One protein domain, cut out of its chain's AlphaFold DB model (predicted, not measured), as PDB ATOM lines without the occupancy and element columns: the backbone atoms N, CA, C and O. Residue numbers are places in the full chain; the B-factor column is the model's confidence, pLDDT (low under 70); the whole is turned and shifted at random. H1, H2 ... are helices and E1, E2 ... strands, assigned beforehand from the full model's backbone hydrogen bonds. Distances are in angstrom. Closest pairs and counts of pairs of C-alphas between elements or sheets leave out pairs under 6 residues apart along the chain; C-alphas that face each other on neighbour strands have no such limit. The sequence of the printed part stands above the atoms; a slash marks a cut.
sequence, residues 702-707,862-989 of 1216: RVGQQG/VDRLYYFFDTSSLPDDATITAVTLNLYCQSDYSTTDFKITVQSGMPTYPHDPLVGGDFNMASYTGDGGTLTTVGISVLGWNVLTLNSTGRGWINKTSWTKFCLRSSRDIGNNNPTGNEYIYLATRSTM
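AT A GLANCE: This is residues 702 to 707 and 862 to 989 of the 1216 residues of the protein "Discoidin domain-containing protein" of Thermoplasmata archaeon (UniProt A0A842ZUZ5). Two strongly twisted sheets of four strands each come together at both edges, E6 beside E5 and E1 beside E7 and the first residue of E2, as a rough, incompletely closed barrel. Three four-residue helices lie round it, H1 farthest out after a long loop, residues 904 to 915. The printed part has 134 residues, and along it come E1 E2 E3 E4 H1 E5 E6 H2 E7 H3 E8; the sheets, in order E1 E8 E3 E6 and E2 E7 E4 E5, are antiparallel throughout. The class is mostly strand, with under half of the residues, 66, in named elements. The whole is compact, with a radius of gyration of the C-alphas of 14.7 A, and spans 47 by 31 by 31 A.

HOW THE PARTS SIT: E1, residues 702 to 707, is an edge strand, antiparallel to E8, residues 978 to 983; N 705 and O 979 are 2.9 A apart. E8 is also antiparallel to E3, residues 879 to 892, with N 982 and O 891 2.9 A apart. E3 bends by 57 degrees at residue 889, and its residues 884 to 889 pair with E6, residues 940 to 945; N 885 and O 944 are 2.8 A apart. In the other sheet E2, residues 865 to 870, pairs with E7, residues 959 to 966, N 869 and O 960 being 2.9 A apart. E7 pairs with E4, residues 899 to 903, by N 901 and O 965 at 2.8 A, and E4 with E5, residues 930 to 932, by N 900 and O 931 at 2.8 A. Between the sheets, the closest C-alphas of E1 and E7 are those of Gly 704 and Ser 966, 5.1 A apart, and those of E5 and E6 are Leu 931 and Leu 944, 5.4 A. H1, residues 916 to 919, only grazes the sheet of E2, with residues 918 to 919. H2, residues 948 to 951, only grazes the sheet of E1. H3, residues 967 to 970, has a height over the sheet of E2 of 5.0 A and is over none of its strands. These helices are too short for an O i to N i+4 pair; the one O i to N i+3 pair is within range in H1 and H2, not in H3.

IN THESE COORDINATES: E1 begins at C-alpha 702, (13.789, 50.431, 40.779). E3 measures 35.8 A from first to last C-alpha, E7 23.0 A and E2 17.1 A. E8 ends at C-alpha 983, (9.341, 50.021, 36.471).

THE WHOLE: The C-alphas farthest apart, those of Asp 877 and Gly 977, are 47.1 A apart. Residues 708 to 861 are not printed; C-alphas 707 and 862 are 9.0 A apart across this cut. The link from E4 to H1 is long. The pLDDT is under 70 at residues 874 to 875, 877 to 878 and 986 to 989.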
ATOM      1  N   ARG A 702      12.662  51.120  41.416       87.94
ATOM      2  CA  ARG A 702      13.789  50.431  40.779       87.94
ATOM      3  C   ARG A 702      13.786  48.936  41.078       87.94
ATOM      4  O   ARG A 702      13.373  48.510  42.152       87.94
ATOM      5  N   VAL A 703      14.342  48.160  40.155       91.81
ATOM      6  CA  VAL A 703      14.837  46.804  40.426       91.81
ATOM      7  C   VAL A 703      16.238  46.670  39.843       91.81
ATOM      8  O   VAL A 703      16.480  47.093  38.710       91.81
ATOM      9  N   GLY A 704      17.175  46.122  40.620       91.38
ATOM     10  CA  GLY A 704      18.581  46.035  40.224       91.38
ATOM     11  C   GLY A 704      19.552  46.379  41.345       91.38
ATOM     12  O   GLY A 704      19.281  46.134  42.518       91.38
ATOM     13  N   GLN A 705      20.711  46.914  40.975       88.19
ATOM     14  CA  GLN A 705      21.754  47.337  41.903       88.19
ATOM     15  C   GLN A 705      22.669  48.409  41.290       88.19
ATOM     16  O   GLN A 705      22.769  48.555  40.072       88.19
ATOM     17  N   GLN A 706      23.358  49.174  42.135       87.81
ATOM     18  CA  GLN A 706      24.267  50.244  41.711       87.81
ATOM     19  C   GLN A 706      25.503  50.305  42.612       87.81
ATOM     20  O   GLN A 706      25.376  50.337  43.834       87.81
ATOM     21  N   GLY A 707      26.701  50.359  42.021       80.75
ATOM     22  CA  GLY A 707      27.969  50.492  42.748       80.75
ATOM     23  C   GLY A 707      28.572  51.895  42.651       80.75
ATOM     24  O   GLY A 707      28.822  52.381  41.552       80.75
ATOM     25  N   VAL A 862      21.128  47.940  46.512       85.12
ATOM     26  CA  VAL A 862      20.338  46.883  45.867       85.12
ATOM     27  C   VAL A 862      18.877  47.287  45.983       85.12
ATOM     28  O   VAL A 862      18.398  47.526  47.090       85.12
ATOM     29  N   ASP A 863      18.190  47.352  44.850       88.81
ATOM     30  CA  ASP A 863      16.790  47.746  44.745       88.81
ATOM     31  C   ASP A 863      15.933  46.512  44.421       88.81
ATOM     32  O   ASP A 863      16.215  45.764  43.476       88.81
ATOM     33  N   ARG A 864      14.880  46.301  45.218       90.69
ATOM     34  CA  ARG A 864      13.906  45.209  45.075       90.69
ATOM     35  C   ARG A 864      12.508  45.792  45.007       90.69
ATOM     36  O   ARG A 864      12.220  46.770  45.694       90.69
ATOM     37  N   LEU A 865      11.656  45.173  44.199       89.19
ATOM     38  CA  LEU A 865      10.325  45.686  43.906       89.19
ATOM     39  C   LEU A 865       9.252  44.693  44.343       89.19
ATOM     40  O   LEU A 865       9.415  43.489  44.167       89.19
ATOM     41  N   TYR A 866       8.155  45.203  44.897       88.94
ATOM     42  CA  TYR A 866       7.086  44.397  45.477       88.94
ATOM     43  C   TYR A 866       5.753  44.764  44.830       88.94
ATOM     44  O   TYR A 866       5.430  45.947  44.717       88.94
ATOM     45  N   TYR A 867       4.984  43.757  44.421       86.31
ATOM     46  CA  TYR A 867       3.655  43.942  43.843       86.31
ATOM     47  C   TYR A 867       2.611  43.103  44.569       86.31
ATOM     48  O   TYR A 867       2.877  41.968  44.960       86.31
ATOM     49  N   PHE A 868       1.420  43.683  44.696       85.94
ATOM     50  CA  PHE A 868       0.243  43.102  45.324       85.94
ATOM     51  C   PHE A 868      -0.897  43.153  44.307       85.94
ATOM     52  O   PHE A 868      -1.231  44.231  43.804       85.94
ATOM     53  N   PHE A 869      -1.474  41.996  44.010       82.69
ATOM     54  CA  PHE A 869      -2.604  41.836  43.107       82.69
ATOM     55  C   PHE A 869      -3.750  41.203  43.878       82.69
ATOM     56  O   PHE A 869      -3.554  40.173  44.524       82.69
ATOM     57  N   ASP A 870      -4.923  41.823  43.816       83.56
ATOM     58  CA  ASP A 870      -6.124  41.199  44.342       83.56
ATOM     59  C   ASP A 870      -6.558  40.104  43.368       83.56
ATOM     60  O   ASP A 870      -6.819  40.369  42.190       83.56
ATOM     61  N   THR A 871      -6.538  38.869  43.850       81.25
ATOM     62  CA  THR A 871      -6.893  37.662  43.100       81.25
ATOM     63  C   THR A 871      -7.986  36.857  43.801       81.25
ATOM     64  O   THR A 871      -8.311  35.777  43.324       81.25
ATOM     65  N   SER A 872      -8.601  37.423  44.852       77.12
ATOM     66  CA  SER A 872      -9.682  36.826  45.662       77.12
ATOM     67  C   SER A 872     -10.981  36.515  44.900       77.12
ATOM     68  O   SER A 872     -11.866  35.854  45.424       77.12
ATOM     69  N   SER A 873     -11.106  37.009  43.665       72.69
ATOM     70  CA  SER A 873     -12.250  36.798  42.764       72.69
ATOM     71  C   SER A 873     -12.050  35.632  41.782       72.69
ATOM     72  O   SER A 873     -12.880  35.412  40.897       72.69
ATOM     73  N   LEU A 874     -10.947  34.884  41.898       65.06
ATOM     74  CA  LEU A 874     -10.775  33.617  41.188       65.06
ATOM     75  C   LEU A 874     -11.543  32.508  41.925       65.06
ATOM     76  O   LEU A 874     -11.403  32.411  43.138       65.06
ATOM     77  N   PRO A 875     -12.282  31.630  41.223       69.19
ATOM     78  CA  PRO A 875     -12.860  30.444  41.849       69.19
ATOM     79  C   PRO A 875     -11.781  29.577  42.508       69.19
ATOM     80  O   PRO A 875     -10.711  29.375  41.928       69.19
ATOM     81  N   ASP A 876     -12.061  29.023  43.686       70.62
ATOM     82  CA  ASP A 876     -11.089  28.201  44.416       70.62
ATOM     83  C   ASP A 876     -10.733  26.900  43.688       70.62
ATOM     84  O   ASP A 876      -9.616  26.413  43.823       70.62
ATOM     85  N   ASP A 877     -11.608  26.386  42.828       65.19
ATOM     86  CA  ASP A 877     -11.373  25.235  41.947       65.19
ATOM     87  C   ASP A 877     -10.757  25.618  40.580       65.19
ATOM     88  O   ASP A 877     -10.519  24.767  39.716       65.19
ATOM     89  N   ALA A 878     -10.448  26.903  40.357       68.12
ATOM     90  CA  ALA A 878      -9.883  27.377  39.101       68.12
ATOM     91  C   ALA A 878      -8.485  26.788  38.854       68.12
ATOM     92  O   ALA A 878      -7.492  27.138  39.500       68.12
ATOM     93  N   THR A 879      -8.364  25.947  37.827       78.62
ATOM     94  CA  THR A 879      -7.063  25.470  37.351       78.62
ATOM     95  C   THR A 879      -6.374  26.584  36.566       78.62
ATOM     96  O   THR A 879      -6.797  26.933  35.464       78.62
ATOM     97  N   ILE A 880      -5.293  27.147  37.115       83.38
ATOM     98  CA  ILE A 880      -4.550  28.261  36.506       83.38
ATOM     99  C   ILE A 880      -3.672  27.764  35.342       83.38
ATOM    100  O   ILE A 880      -2.558  27.257  35.525       83.38
ATOM    101  N   THR A 881      -4.162  27.933  34.113       80.88
ATOM    102  CA  THR A 881      -3.526  27.409  32.894       80.88
ATOM    103  C   THR A 881      -2.410  28.313  32.368       80.88
ATOM    104  O   THR A 881      -1.371  27.809  31.933       80.88
ATOM    105  N   ALA A 882      -2.558  29.639  32.465       75.38
ATOM    106  CA  ALA A 882      -1.524  30.605  32.084       75.38
ATOM    107  C   ALA A 882      -1.575  31.871  32.949       75.38
ATOM    108  O   ALA A 882      -2.652  32.332  33.316       75.38
ATOM    109  N   VAL A 883      -0.410  32.466  33.237       86.06
ATOM    110  CA  VAL A 883      -0.322  33.798  33.854       86.06
ATOM    111  C   VAL A 883       0.798  34.603  33.210       86.06
ATOM    112  O   VAL A 883       1.906  34.091  33.019       86.06
ATOM    113  N   THR A 884       0.535  35.877  32.927       89.44
ATOM    114  CA  THR A 884       1.564  36.857  32.571       89.44
ATOM    115  C   THR A 884       1.529  38.056  33.512       89.44
ATOM    116  O   THR A 884       0.467  38.585  33.832       89.44
ATOM    117  N   LEU A 885       2.708  38.494  33.946       91.44
ATOM    118  CA  LEU A 885       2.925  39.750  34.651       91.44
ATOM    119  C   LEU A 885       3.381  40.803  33.640       91.44
ATOM    120  O   LEU A 885       4.439  40.674  33.022       91.44
ATOM    121  N   ASN A 886       2.569  41.841  33.468       88.88
ATOM    122  CA  ASN A 886       2.804  42.912  32.509       88.88
ATOM    123  C   ASN A 886       3.445  44.097  33.236       88.88
ATOM    124  O   ASN A 886       2.901  44.602  34.219       88.88
ATOM    125  N   LEU A 887       4.618  44.524  32.764       91.06
ATOM    126  CA  LEU A 887       5.469  45.523  33.409       91.06
ATOM    127  C   LEU A 887       5.784  46.662  32.437       91.06
ATOM    128  O   LEU A 887       6.410  46.444  31.397       91.06
ATOM    129  N   TYR A 888       5.388  47.887  32.779       90.44
ATOM    130  CA  TYR A 888       5.750  49.067  31.998       90.44
ATOM    131  C   TYR A 888       7.132  49.568  32.436       90.44
ATOM    132  O   TYR A 888       7.319  49.958  33.591       90.44
ATOM    133  N   CYS A 889       8.113  49.548  31.530       94.25
ATOM    134  CA  CYS A 889       9.459  50.049  31.811       94.25
ATOM    135  C   CYS A 889       9.554  51.530  31.440       94.25
ATOM    136  O   CYS A 889       9.231  51.920  30.321       94.25
ATOM    137  N   GLN A 890      10.007  52.365  32.375       92.00
ATOM    138  CA  GLN A 890      10.089  53.816  32.175       92.00
ATOM    139  C   GLN A 890      11.474  54.262  31.706       92.00
ATOM    140  O   GLN A 890      11.583  55.180  30.900       92.00
ATOM    141  N   SER A 891      12.534  53.624  32.205       93.19
ATOM    142  CA  SER A 891      13.912  53.844  31.758       93.19
ATOM    143  C   SER A 891      14.823  52.694  32.180       93.19
ATOM    144  O   SER A 891      14.563  52.002  33.168       93.19
ATOM    145  N   ASP A 892      15.897  52.511  31.421       94.88
ATOM    146  CA  ASP A 892      16.895  51.465  31.603       94.88
ATOM    147  C   ASP A 892      18.272  52.100  31.852       94.88
ATOM    148  O   ASP A 892      18.716  52.967  31.096       94.88
ATOM    149  N   TYR A 893      18.929  51.685  32.936       93.56
ATOM    150  CA  TYR A 893      20.290  52.074  33.305       93.56
ATOM    151  C   TYR A 893      21.192  50.843  33.504       93.56
ATOM    152  O   TYR A 893      22.248  50.946  34.133       93.56
ATOM    153  N   SER A 894      20.799  49.676  32.987       92.00
ATOM    154  CA  SER A 894      21.487  48.399  33.165       92.00
ATOM    155  C   SER A 894      22.687  48.242  32.222       92.00
ATOM    156  O   SER A 894      22.729  47.419  31.319       92.00
ATOM    157  N   THR A 895      23.743  49.024  32.478       89.19
ATOM    158  CA  THR A 895      25.012  48.963  31.717       89.19
ATOM    159  C   THR A 895      25.688  47.586  31.740       89.19
ATOM    160  O   THR A 895      26.531  47.295  30.894       89.19
ATOM    161  N   THR A 896      25.324  46.738  32.704       92.00
ATOM    162  CA  THR A 896      25.472  45.283  32.635       92.00
ATOM    163  C   THR A 896      24.088  44.669  32.785       92.00
ATOM    164  O   THR A 896      23.438  44.865  33.816       92.00
ATOM    165  N   ASP A 897      23.661  43.923  31.768       94.25
ATOM    166  CA  ASP A 897      22.354  43.277  31.732       94.25
ATOM    167  C   ASP A 897      22.156  42.233  32.838       94.25
ATOM    168  O   ASP A 897      23.083  41.542  33.277       94.25
ATOM    169  N   PHE A 898      20.900  42.060  33.242       96.25
ATOM    170  CA  PHE A 898      20.481  41.046  34.201       96.25
ATOM    171  C   PHE A 898      19.103  40.463  33.853       96.25
ATOM    172  O   PHE A 898      18.439  40.859  32.892       96.25
ATOM    173  N   LYS A 899      18.670  39.465  34.630       97.69
ATOM    174  CA  LYS A 899      17.285  38.986  34.618       97.69
ATOM    175  C   LYS A 899      16.550  39.502  35.844       97.69
ATOM    176  O   LYS A 899      17.067  39.405  36.951       97.69
ATOM    177  N   ILE A 900      15.352  40.023  35.648       97.56
ATOM    178  CA  ILE A 900      14.356  40.241  36.690       97.56
ATOM    179  C   ILE A 900      13.702  38.882  36.934       97.56
ATOM    180  O   ILE A 900      13.172  38.290  35.996       97.56
ATOM    181  N   THR A 901      13.751  38.385  38.163       97.81
ATOM    182  CA  THR A 901      13.161  37.108  38.575       97.81
ATOM    183  C   THR A 901      12.043  37.374  39.572       97.81
ATOM    184  O   THR A 901      12.237  38.126  40.530       97.81
ATOM    185  N   VAL A 902      10.886  36.745  39.357       97.69
ATOM    186  CA  VAL A 902       9.785  36.737  40.328       97.69
ATOM    187  C   VAL A 902      10.084  35.690  41.399       97.69
ATOM    188  O   VAL A 902      10.360  34.534  41.077       97.69
ATOM    189  N   GLN A 903      10.014  36.083  42.667       97.38
ATOM    190  CA  GLN A 903      10.129  35.211  43.835       97.38
ATOM    191  C   GLN A 903       8.920  35.395  44.758       97.38
ATOM    192  O   GLN A 903       8.313  36.469  44.792       97.38
ATOM    193  N   SER A 904       8.604  34.360  45.538       95.19
ATOM    194  CA  SER A 904       7.525  34.384  46.529       95.19
ATOM    195  C   SER A 904       8.072  34.254  47.950       95.19
ATOM    196  O   SER A 904       9.065  33.562  48.188       95.19
ATOM    197  N   GLY A 905       7.407  34.942  48.877       92.88
ATOM    198  CA  GLY A 905       7.536  34.785  50.328       92.88
ATOM    199  C   GLY A 905       6.174  34.584  51.008       92.88
ATOM    200  O   GLY A 905       6.045  34.775  52.218       92.88
ATOM    201  N   MET A 906       5.146  34.251  50.218       91.25
ATOM    202  CA  MET A 906       3.770  34.084  50.682       91.25
ATOM    203  C   MET A 906       3.612  32.869  51.615       91.25
ATOM    204  O   MET A 906       4.375  31.910  51.492       91.25
ATOM    205  N   PRO A 907       2.622  32.887  52.531       91.56
ATOM    206  CA  PRO A 907       1.585  33.922  52.694       91.56
ATOM    207  C   PRO A 907       2.074  35.213  53.383       91.56
ATOM    208  O   PRO A 907       1.540  36.298  53.131       91.56
ATOM    209  N   THR A 908       3.116  35.119  54.214       91.81
ATOM    210  CA  THR A 908       3.559  36.208  55.098       91.81
ATOM    211  C   THR A 908       4.143  37.402  54.340       91.81
ATOM    212  O   THR A 908       3.667  38.521  54.516       91.81
ATOM    213  N   TYR A 909       5.147  37.177  53.487       90.06
ATOM    214  CA  TYR A 909       5.963  38.237  52.892       90.06
ATOM    215  C   TYR A 909       5.602  38.510  51.418       90.06
ATOM    216  O   TYR A 909       5.365  37.567  50.657       90.06
ATOM    217  N   PRO A 910       5.653  39.773  50.962       91.25
ATOM    218  CA  PRO A 910       5.785  40.989  51.770       91.25
ATOM    219  C   PRO A 910       4.567  41.268  52.676       91.25
ATOM    220  O   PRO A 910       3.453  40.802  52.408       91.25
ATOM    221  N   HIS A 911       4.772  42.060  53.729       88.69
ATOM    222  CA  HIS A 911       3.687  42.597  54.556       88.69
ATOM    223  C   HIS A 911       2.968  43.759  53.846       88.69
ATOM    224  O   HIS A 911       3.546  44.422  52.983       88.69
ATOM    225  N   ASP A 912       1.715  44.024  54.227       79.94
ATOM    226  CA  ASP A 912       1.007  45.265  53.884       79.94
ATOM    227  C   ASP A 912       0.649  46.015  55.185       79.94
ATOM    228  O   ASP A 912      -0.089  45.462  56.004       79.94
ATOM    229  N   PRO A 913       1.181  47.231  55.428       81.62
ATOM    230  CA  PRO A 913       2.186  47.930  54.623       81.62
ATOM    231  C   PRO A 913       3.571  47.259  54.684       81.62
ATOM    232  O   PRO A 913       3.881  46.527  55.623       81.62
ATOM    233  N   LEU A 914       4.427  47.576  53.705       75.31
ATOM    234  CA  LEU A 914       5.824  47.127  53.668       75.31
ATOM    235  C   LEU A 914       6.587  47.547  54.933       75.31
ATOM    236  O   LEU A 914       6.631  48.729  55.283       75.31
ATOM    237  N   VAL A 915       7.279  46.594  55.556       81.88
ATOM    238  CA  VAL A 915       8.143  46.806  56.726       81.88
ATOM    239  C   VAL A 915       9.613  46.547  56.393       81.88
ATOM    240  O   VAL A 915       9.950  45.858  55.435       81.88
ATOM    241  N   GLY A 916      10.537  47.045  57.223       73.94
ATOM    242  CA  GLY A 916      11.982  46.862  57.001       73.94
ATOM    243  C   GLY A 916      12.432  45.394  56.888       73.94
ATOM    244  O   GLY A 916      13.417  45.104  56.212       73.94
ATOM    245  N   GLY A 917      11.688  44.460  57.495       78.69
ATOM    246  CA  GLY A 917      11.919  43.017  57.371       78.69
ATOM    247  C   GLY A 917      11.658  42.452  55.969       78.69
ATOM    248  O   GLY A 917      12.301  41.475  55.589       78.69
ATOM    249  N   ASP A 918      10.805  43.092  55.161       83.19
ATOM    250  CA  ASP A 918      10.491  42.652  53.794       83.19
ATOM    251  C   ASP A 918      11.679  42.810  52.835       83.19
ATOM    252  O   ASP A 918      11.690  42.200  51.767       83.19
ATOM    253  N   PHE A 919      12.712  43.564  53.221       83.38
ATOM    254  CA  PHE A 919      13.981  43.675  52.496       83.38
ATOM    255  C   PHE A 919      14.983  42.558  52.846       83.38
ATOM    256  O   PHE A 919      16.104  42.550  52.330       83.38
ATOM    257  N   ASN A 920      14.619  41.578  53.679       86.94
ATOM    258  CA  ASN A 920      15.445  40.391  53.883       86.94
ATOM    259  C   ASN A 920      15.317  39.433  52.687       86.94
ATOM    260  O   ASN A 920      14.240  38.924  52.395       86.94
ATOM    261  N   MET A 921      16.429  39.133  52.005       87.44
ATOM    262  CA  MET A 921      16.409  38.193  50.875       87.44
ATOM    263  C   MET A 921      16.080  36.754  51.274       87.44
ATOM    264  O   MET A 921      15.611  36.000  50.430       87.44
ATOM    265  N   ALA A 922      16.321  36.374  52.531       90.19
ATOM    266  CA  ALA A 922      16.015  35.033  53.019       90.19
ATOM    267  C   ALA A 922      14.500  34.765  53.116       90.19
ATOM    268  O   ALA A 922      14.102  33.607  53.186       90.19
ATOM    269  N   SER A 923      13.667  35.812  53.081       93.81
ATOM    270  CA  SER A 923      12.204  35.701  53.082       93.81
ATOM    271  C   SER A 923      11.605  35.348  51.712       93.81
ATOM    272  O   SER A 923      10.397  35.162  51.630       93.81
ATOM    273  N   TYR A 924      12.410  35.265  50.641       94.69
ATOM    274  CA  TYR A 924      11.928  35.010  49.277       94.69
ATOM    275  C   TYR A 924      12.717  33.902  48.592       94.69
ATOM    276  O   TYR A 924      13.950  33.908  48.584       94.69
ATOM    277  N   THR A 925      12.006  32.964  47.971       93.12
ATOM    278  CA  THR A 925      12.614  31.807  47.302       93.12
ATOM    279  C   THR A 925      11.925  31.472  45.974       93.12
ATOM    280  O   THR A 925      10.937  32.098  45.582       93.12
ATOM    281  N   GLY A 926      12.494  30.499  45.255       94.88
ATOM    282  CA  GLY A 926      12.006  30.026  43.959       94.88
ATOM    283  C   GLY A 926      12.320  30.950  42.780       94.88
ATOM    284  O   GLY A 926      12.974  31.981  42.923       94.88
ATOM    285  N   ASP A 927      11.855  30.546  41.603       97.00
ATOM    286  CA  ASP A 927      11.854  31.324  40.363       97.00
ATOM    287  C   ASP A 927      10.486  31.090  39.720       97.00
ATOM    288  O   ASP A 927      10.196  29.980  39.276       97.00
ATOM    289  N   GLY A 928       9.626  32.107  39.731       96.25
ATOM    290  CA  GLY A 928       8.283  32.043  39.156       96.25
ATOM    291  C   GLY A 928       8.228  32.415  37.677       96.25
ATOM    292  O   GLY A 928       7.156  32.389  37.081       96.25
ATOM    293  N   GLY A 929       9.358  32.786  37.075       97.44
ATOM    294  CA  GLY A 929       9.452  33.383  35.750       97.44
ATOM    295  C   GLY A 929      10.489  34.506  35.732       97.44
ATOM    296  O   GLY A 929      10.697  35.206  36.729       97.44
ATOM    297  N   THR A 930      11.123  34.705  34.571       97.50
ATOM    298  CA  THR A 930      12.157  35.734  34.395       97.50
ATOM    299  C   THR A 930      11.946  36.582  33.146       97.50
ATOM    300  O   THR A 930      11.505  36.081  32.114       97.50
ATOM    301  N   LEU A 931      12.310  37.860  33.239       96.88
ATOM    302  CA  LEU A 931      12.370  38.823  32.138       96.88
ATOM    303  C   LEU A 931      13.798  39.375  32.063       96.88
ATOM    304  O   LEU A 931      14.374  39.719  33.090       96.88
ATOM    305  N   THR A 932      14.403  39.442  30.878       97.00
ATOM    306  CA  THR A 932      15.750  40.018  30.724       97.00
ATOM    307  C   THR A 932      15.687  41.524  30.480       97.00
ATOM    308  O   THR A 932      14.732  42.007  29.878       97.00
ATOM    309  N   THR A 933      16.700  42.261  30.938       96.50
ATOM    310  CA  THR A 933      16.892  43.671  30.567       96.50
ATOM    311  C   THR A 933      17.442  43.838  29.148       96.50
ATOM    312  O   THR A 933      17.221  44.883  28.543       96.50
ATOM    313  N   VAL A 934      18.071  42.798  28.576       95.69
ATOM    314  CA  VAL A 934      18.581  42.812  27.195       95.69
ATOM    315  C   VAL A 934      17.437  43.130  26.232       95.69
ATOM    316  O   VAL A 934      16.561  42.297  26.003       95.69
ATOM    317  N   GLY A 935      17.465  44.323  25.636       90.06
ATOM    318  CA  GLY A 935      16.439  44.760  24.687       90.06
ATOM    319  C   GLY A 935      15.073  45.049  25.318       90.06
ATOM    320  O   GLY A 935      14.061  44.939  24.625       90.06
ATOM    321  N   ILE A 936      15.026  45.406  26.607       95.31
ATOM    322  CA  ILE A 936      13.790  45.811  27.285       95.31
ATOM    323  C   ILE A 936      13.153  47.028  26.593       95.31
ATOM    324  O   ILE A 936      13.827  47.992  26.220       95.31
ATOM    325  N   SER A 937      11.832  47.001  26.414       96.50
ATOM    326  CA  SER A 937      11.093  48.098  25.790       96.50
ATOM    327  C   SER A 937      10.939  49.255  26.776       96.50
ATOM    328  O   SER A 937      10.005  49.277  27.579       96.50
ATOM    329  N   VAL A 938      11.851  50.224  26.700       94.81
ATOM    330  CA  VAL A 938      11.773  51.502  27.423       94.81
ATOM    331  C   VAL A 938      10.594  52.337  26.905       94.81
ATOM    332  O   VAL A 938      10.358  52.401  25.702       94.81
ATOM    333  N   LEU A 939       9.858  52.971  27.825       93.50
ATOM    334  CA  LEU A 939       8.561  53.621  27.584       93.50
ATOM    335  C   LEU A 939       7.531  52.675  26.936       93.50
ATOM    336  O   LEU A 939       6.737  53.083  26.089       93.50
ATOM    337  N   GLY A 940       7.546  51.400  27.335       92.38
ATOM    338  CA  GLY A 940       6.654  50.382  26.793       92.38
ATOM    339  C   GLY A 940       6.391  49.211  27.736       92.38
ATOM    340  O   GLY A 940       7.004  49.060  28.797       92.38
ATOM    341  N   TRP A 941       5.441  48.375  27.320       92.88
ATOM    342  CA  TRP A 941       5.036  47.162  28.024       92.88
ATOM    343  C   TRP A 941       5.983  45.998  27.746       92.88
ATOM    344  O   TRP A 941       6.323  45.713  26.601       92.88
ATOM    345  N   ASN A 942       6.357  45.292  28.808       96.12
ATOM    346  CA  ASN A 942       7.188  44.098  28.772       96.12
ATOM    347  C   ASN A 942       6.448  42.971  29.502       96.12
ATOM    348  O   ASN A 942       5.911  43.183  30.591       96.12
ATOM    349  N   VAL A 943       6.400  41.781  28.903       95.25
ATOM    350  CA  VAL A 943       5.587  40.660  29.394       95.25
ATOM    351  C   VAL A 943       6.490  39.597  30.013       95.25
ATOM    352  O   VAL A 943       7.322  39.004  29.328       95.25
ATOM    353  N   LEU A 944       6.308  39.327  31.304       96.38
ATOM    354  CA  LEU A 944       6.958  38.234  32.024       96.38
ATOM    355  C   LEU A 944       5.952  37.084  32.148       96.38
ATOM    356  O   LEU A 944       4.962  37.191  32.866       96.38
ATOM    357  N   THR A 945       6.180  35.981  31.434       95.88
ATOM    358  CA  THR A 945       5.320  34.786  31.535       95.88
ATOM    359  C   THR A 945       5.709  33.967  32.760       95.88
ATOM    360  O   THR A 945       6.887  33.640  32.926       95.88
ATOM    361  N   LEU A 946       4.736  33.620  33.606       95.00
ATOM    362  CA  LEU A 946       4.995  32.823  34.801       95.00
ATOM    363  C   LEU A 946       5.094  31.332  34.444       95.00
ATOM    364  O   LEU A 946       4.265  30.770  33.718       95.00
ATOM    365  N   ASN A 947       6.122  30.677  34.978       95.81
ATOM    366  CA  ASN A 947       6.328  29.238  34.833       95.81
ATOM    367  C   ASN A 947       5.368  28.447  35.754       95.81
ATOM    368  O   ASN A 947       4.513  29.027  36.420       95.81
ATOM    369  N   SER A 948       5.469  27.114  35.786       90.88
ATOM    370  CA  SER A 948       4.610  26.279  36.646       90.88
ATOM    371  C   SER A 948       4.709  26.647  38.130       90.88
ATOM    372  O   SER A 948       3.684  26.717  38.801       90.88
ATOM    373  N   THR A 949       5.912  26.947  38.625       94.88
ATOM    374  CA  THR A 949       6.145  27.404  40.002       94.88
ATOM    375  C   THR A 949       5.455  28.742  40.270       94.88
ATOM    376  O   THR A 949       4.760  28.873  41.268       94.88
ATOM    377  N   GLY A 950       5.575  29.707  39.353       94.69
ATOM    378  CA  GLY A 950       4.931  31.016  39.471       94.69
ATOM    379  C   GLY A 950       3.404  30.956  39.399       94.69
ATOM    380  O   GLY A 950       2.734  31.685  40.123       94.69
ATOM    381  N   ARG A 951       2.832  30.065  38.576       93.00
ATOM    382  CA  ARG A 951       1.375  29.838  38.550       93.00
ATOM    383  C   ARG A 951       0.861  29.216  39.849       93.00
ATOM    384  O   ARG A 951      -0.204  29.604  40.308       93.00
ATOM    385  N   GLY A 952       1.643  28.336  40.476       91.38
ATOM    386  CA  GLY A 952       1.357  27.798  41.813       91.38
ATOM    387  C   GLY A 952       1.477  28.815  42.957       91.38
ATOM    388  O   GLY A 952       1.267  28.452  44.108       91.38
ATOM    389  N   TRP A 953       1.830  30.073  42.671       95.50
ATOM    390  CA  TRP A 953       1.835  31.169  43.645       95.50
ATOM    391  C   TRP A 953       0.614  32.090  43.535       95.50
ATOM    392  O   TRP A 953       0.526  33.045  44.303       95.50
ATOM    393  N   ILE A 954      -0.310  31.852  42.598       92.06
ATOM    394  CA  ILE A 954      -1.559  32.618  42.545       92.06
ATOM    395  C   ILE A 954      -2.434  32.213  43.726       92.06
ATOM    396  O   ILE A 954      -2.822  31.053  43.855       92.06
ATOM    397  N   ASN A 955      -2.731  33.182  44.582       89.38
ATOM    398  CA  ASN A 955      -3.591  33.005  45.738       89.38
ATOM    399  C   ASN A 955      -5.051  33.223  45.315       89.38
ATOM    400  O   ASN A 955      -5.409  34.339  44.945       89.38
ATOM    401  N   LYS A 956      -5.865  32.162  45.312       83.31
ATOM    402  CA  LYS A 956      -7.258  32.208  44.832       83.31
ATOM    403  C   LYS A 956      -8.198  32.897  45.836       83.31
ATOM    404  O   LYS A 956      -9.043  33.673  45.423       83.31
ATOM    405  N   THR A 957      -7.955  32.722  47.138       78.44
ATOM    406  CA  THR A 957      -8.784  33.262  48.236       78.44
ATOM    407  C   THR A 957      -8.344  34.641  48.741       78.44
ATOM    408  O   THR A 957      -9.001  35.242  49.590       78.44
ATOM    409  N   SER A 958      -7.194  35.164  48.297       84.12
ATOM    410  CA  SER A 958      -6.644  36.421  48.822       84.12
ATOM    411  C   SER A 958      -5.611  37.057  47.881       84.12
ATOM    412  O   SER A 958      -5.514  36.732  46.701       84.12
ATOM    413  N   TRP A 959      -4.815  37.995  48.398       83.25
ATOM    414  CA  TRP A 959      -3.814  38.736  47.633       83.25
ATOM    415  C   TRP A 959      -2.666  37.844  47.145       83.25
ATOM    416  O   TRP A 959      -1.952  37.227  47.943       83.25
ATOM    417  N   THR A 960      -2.416  37.871  45.837       90.19
ATOM    418  CA  THR A 960      -1.173  37.385  45.229       90.19
ATOM    419  C   THR A 960      -0.085  38.445  45.398       90.19
ATOM    420  O   THR A 960      -0.223  39.581  44.936       90.19
ATOM    421  N   LYS A 961       1.028  38.080  46.040       92.50
ATOM    422  CA  LYS A 961       2.147  38.979  46.355       92.50
ATOM    423  C   LYS A 961       3.448  38.495  45.715       92.50
ATOM    424  O   LYS A 961       3.843  37.345  45.892       92.50
ATOM    425  N   PHE A 962       4.166  39.386  45.036       93.38
ATOM    426  CA  PHE A 962       5.421  39.058  44.354       93.38
ATOM    427  C   PHE A 962       6.574  39.979  44.747       93.38
ATOM    428  O   PHE A 962       6.404  41.190  44.871       93.38
ATOM    429  N   CYS A 963       7.767  39.393  44.865       95.06
ATOM    430  CA  CYS A 963       9.043  40.089  45.008       95.06
ATOM    431  C   CYS A 963       9.838  39.942  43.704       95.06
ATOM    432  O   CYS A 963      10.139  38.830  43.271       95.06
ATOM    433  N   LEU A 964      10.168  41.057  43.057       95.62
ATOM    434  CA  LEU A 964      10.984  41.112  41.849       95.62
ATOM    435  C   LEU A 964      12.414  41.478  42.240       95.62
ATOM    436  O   LEU A 964      12.676  42.557  42.782       95.62
ATOM    437  N   ARG A 965      13.350  40.578  41.934       95.38
ATOM    438  CA  ARG A 965      14.778  40.726  42.241       95.38
ATOM    439  C   ARG A 965      15.626  40.576  40.991       95.38
ATOM    440  O   ARG A 965      15.249  39.876  40.055       95.38
ATOM    441  N   SER A 966      16.792  41.216  40.976       95.69
ATOM    442  CA  SER A 966      17.764  40.984  39.909       95.69
ATOM    443  C   SER A 966      18.488  39.650  40.112       95.69
ATOM    444  O   SER A 966      18.811  39.257  41.232       95.69
ATOM    445  N   SER A 967      18.841  38.978  39.020       96.19
ATOM    446  CA  SER A 967      19.697  37.787  39.043       96.19
ATOM    447  C   SER A 967      21.097  38.076  39.596       96.19
ATOM    448  O   SER A 967      21.810  37.158  39.995       96.19
ATOM    449  N   ARG A 968      21.497  39.354  39.629       93.50
ATOM    450  CA  ARG A 968      22.749  39.824  40.230       93.50
ATOM    451  C   ARG A 968      22.671  39.748  41.755       93.50
ATOM    452  O   ARG A 968      23.526  39.093  42.344       93.50
ATOM    453  N   ASP A 969      21.603  40.297  42.338       92.31
ATOM    454  CA  ASP A 969      21.244  40.213  43.762       92.31
ATOM    455  C   ASP A 969      21.016  38.756  44.208       92.31
ATOM    456  O   ASP A 969      21.634  38.302  45.167       92.31
ATOM    457  N   ILE A 970      20.224  37.977  43.460       93.69
ATOM    458  CA  ILE A 970      20.008  36.542  43.740       93.69
ATOM    459  C   ILE A 970      21.335  35.765  43.725       93.69
ATOM    460  O   ILE A 970      21.568  34.924  44.590       93.69
ATOM    461  N   GLY A 971      22.225  36.061  42.774       91.06
ATOM    462  CA  GLY A 971      23.553  35.452  42.688       91.06
ATOM    463  C   GLY A 971      24.622  36.076  43.597       91.06
ATOM    464  O   GLY A 971      25.784  35.701  43.465       91.06
ATOM    465  N   ASN A 972      24.269  37.031  44.469       86.38
ATOM    466  CA  ASN A 972      25.187  37.775  45.343       86.38
ATOM    467  C   ASN A 972      26.407  38.380  44.602       86.38
ATOM    468  O   ASN A 972      27.549  38.303  45.055       86.38
ATOM    469  N   ASN A 973      26.167  38.951  43.418       86.69
ATOM    470  CA  ASN A 973      27.194  39.556  42.571       86.69
ATOM    471  C   ASN A 973      27.332  41.048  42.876       86.69
ATOM    472  O   ASN A 973      26.373  41.794  42.701       86.69
ATOM    473  N   ASN A 974      28.532  41.516  43.217       81.69
ATOM    474  CA  ASN A 974      28.784  42.952  43.368       81.69
ATOM    475  C   ASN A 974      28.531  43.710  42.045       81.69
ATOM    476  O   ASN A 974      28.974  43.236  40.990       81.69
ATOM    477  N   PRO A 975      27.897  44.898  42.074       86.12
ATOM    478  CA  PRO A 975      27.699  45.696  40.872       86.12
ATOM    479  C   PRO A 975      29.013  46.250  40.323       86.12
ATOM    480  O   PRO A 975      29.893  46.702  41.058       86.12
ATOM    481  N   THR A 976      29.109  46.249  38.998       83.25
ATOM    482  CA  THR A 976      30.240  46.761  38.212       83.25
ATOM    483  C   THR A 976      30.031  48.201  37.732       83.25
ATOM    484  O   THR A 976      30.988  48.860  37.328       83.25
ATOM    485  N   GLY A 977      28.800  48.708  37.840       84.62
ATOM    486  CA  GLY A 977      28.393  50.059  37.468       84.62
ATOM    487  C   GLY A 977      26.941  50.321  37.872       84.62
ATOM    488  O   GLY A 977      26.537  49.986  38.990       84.62
ATOM    489  N   ASN A 978      26.159  50.890  36.954       88.50
ATOM    490  CA  ASN A 978      24.702  50.935  37.071       88.50
ATOM    491  C   ASN A 978      24.132  49.632  36.487       88.50
ATOM    492  O   ASN A 978      24.404  49.298  35.334       88.50
ATOM    493  N   GLU A 979      23.372  48.884  37.281       93.44
ATOM    494  CA  GLU A 979      22.796  47.584  36.915       93.44
ATOM    495  C   GLU A 979      21.327  47.544  37.376       93.44
ATOM    496  O   GLU A 979      20.928  46.665  38.139       93.44
ATOM    497  N   TYR A 980      20.528  48.546  36.986       93.06
ATOM    498  CA  TYR A 980      19.123  48.684  37.394       93.06
ATOM    499  C   TYR A 980      18.234  49.297  36.307       93.06
ATOM    500  O   TYR A 980      18.716  49.985  35.408       93.06
ATOM    501  N   ILE A 981      16.925  49.076  36.434       94.88
ATOM    502  CA  ILE A 981      15.881  49.686  35.598       94.88
ATOM    503  C   ILE A 981      14.800  50.340  36.466       94.88
ATOM    504  O   ILE A 981      14.684  50.021  37.650       94.88
ATOM    505  N   TYR A 982      13.977  51.198  35.863       91.81
ATOM    506  CA  TYR A 982      12.758  51.734  36.468       91.81
ATOM    507  C   TYR A 982      11.510  51.065  35.891       91.81
ATOM    508  O   TYR A 982      11.315  51.028  34.669       91.81
ATOM    509  N   LEU A 983      10.647  50.586  36.784       89.69
ATOM    510  CA  LEU A 983       9.341  50.021  36.471       89.69
ATOM    511  C   LEU A 983       8.231  50.884  37.082       89.69
ATOM    512  O   LEU A 983       8.385  51.450  38.168       89.69
ATOM    513  N   ALA A 984       7.107  50.958  36.373       84.38
ATOM    514  CA  ALA A 984       5.913  51.640  36.844       84.38
ATOM    515  C   ALA A 984       5.282  50.930  38.053       84.38
ATOM    516  O   ALA A 984       5.278  49.707  38.148       84.38
ATOM    517  N   THR A 985       4.682  51.709  38.946       80.00
ATOM    518  CA  THR A 985       3.950  51.256  40.139       80.00
ATOM    519  C   THR A 985       2.610  51.997  40.229       80.00
ATOM    520  O   THR A 985       2.375  52.942  39.470       80.00
ATOM    521  N   ARG A 986       1.735  51.650  41.191       68.75
ATOM    522  CA  ARG A 986       0.492  52.418  41.441       68.75
ATOM    523  C   ARG A 986       0.755  53.893  41.804       68.75
ATOM    524  O   ARG A 986      -0.137  54.718  41.657       68.75
ATOM    525  N   SER A 987       1.958  54.240  42.272       63.00
ATOM    526  CA  SER A 987       2.341  55.630  42.554       63.00
ATOM    527  C   SER A 987       2.805  56.406  41.317       63.00
ATOM    528  O   SER A 987       3.154  57.569  41.449       63.00
ATOM    529  N   THR A 988       2.798  55.811  40.117       62.72
ATOM    530  CA  THR A 988       2.963  56.592  38.881       62.72
ATOM    531  C   THR A 988       1.753  57.502  38.649       62.72
ATOM    532  O   THR A 988       0.607  57.074  38.786       62.72
ATOM    533  N   MET A 989       1.979  58.740  38.198       60.28
ATOM    534  CA  MET A 989       0.895  59.672  37.833       60.28
ATOM    535  C   MET A 989       0.042  59.239  36.617       60.28
ATOM    536  O   MET A 989      -0.885  59.952  36.238       60.28
TER     537      MET A 989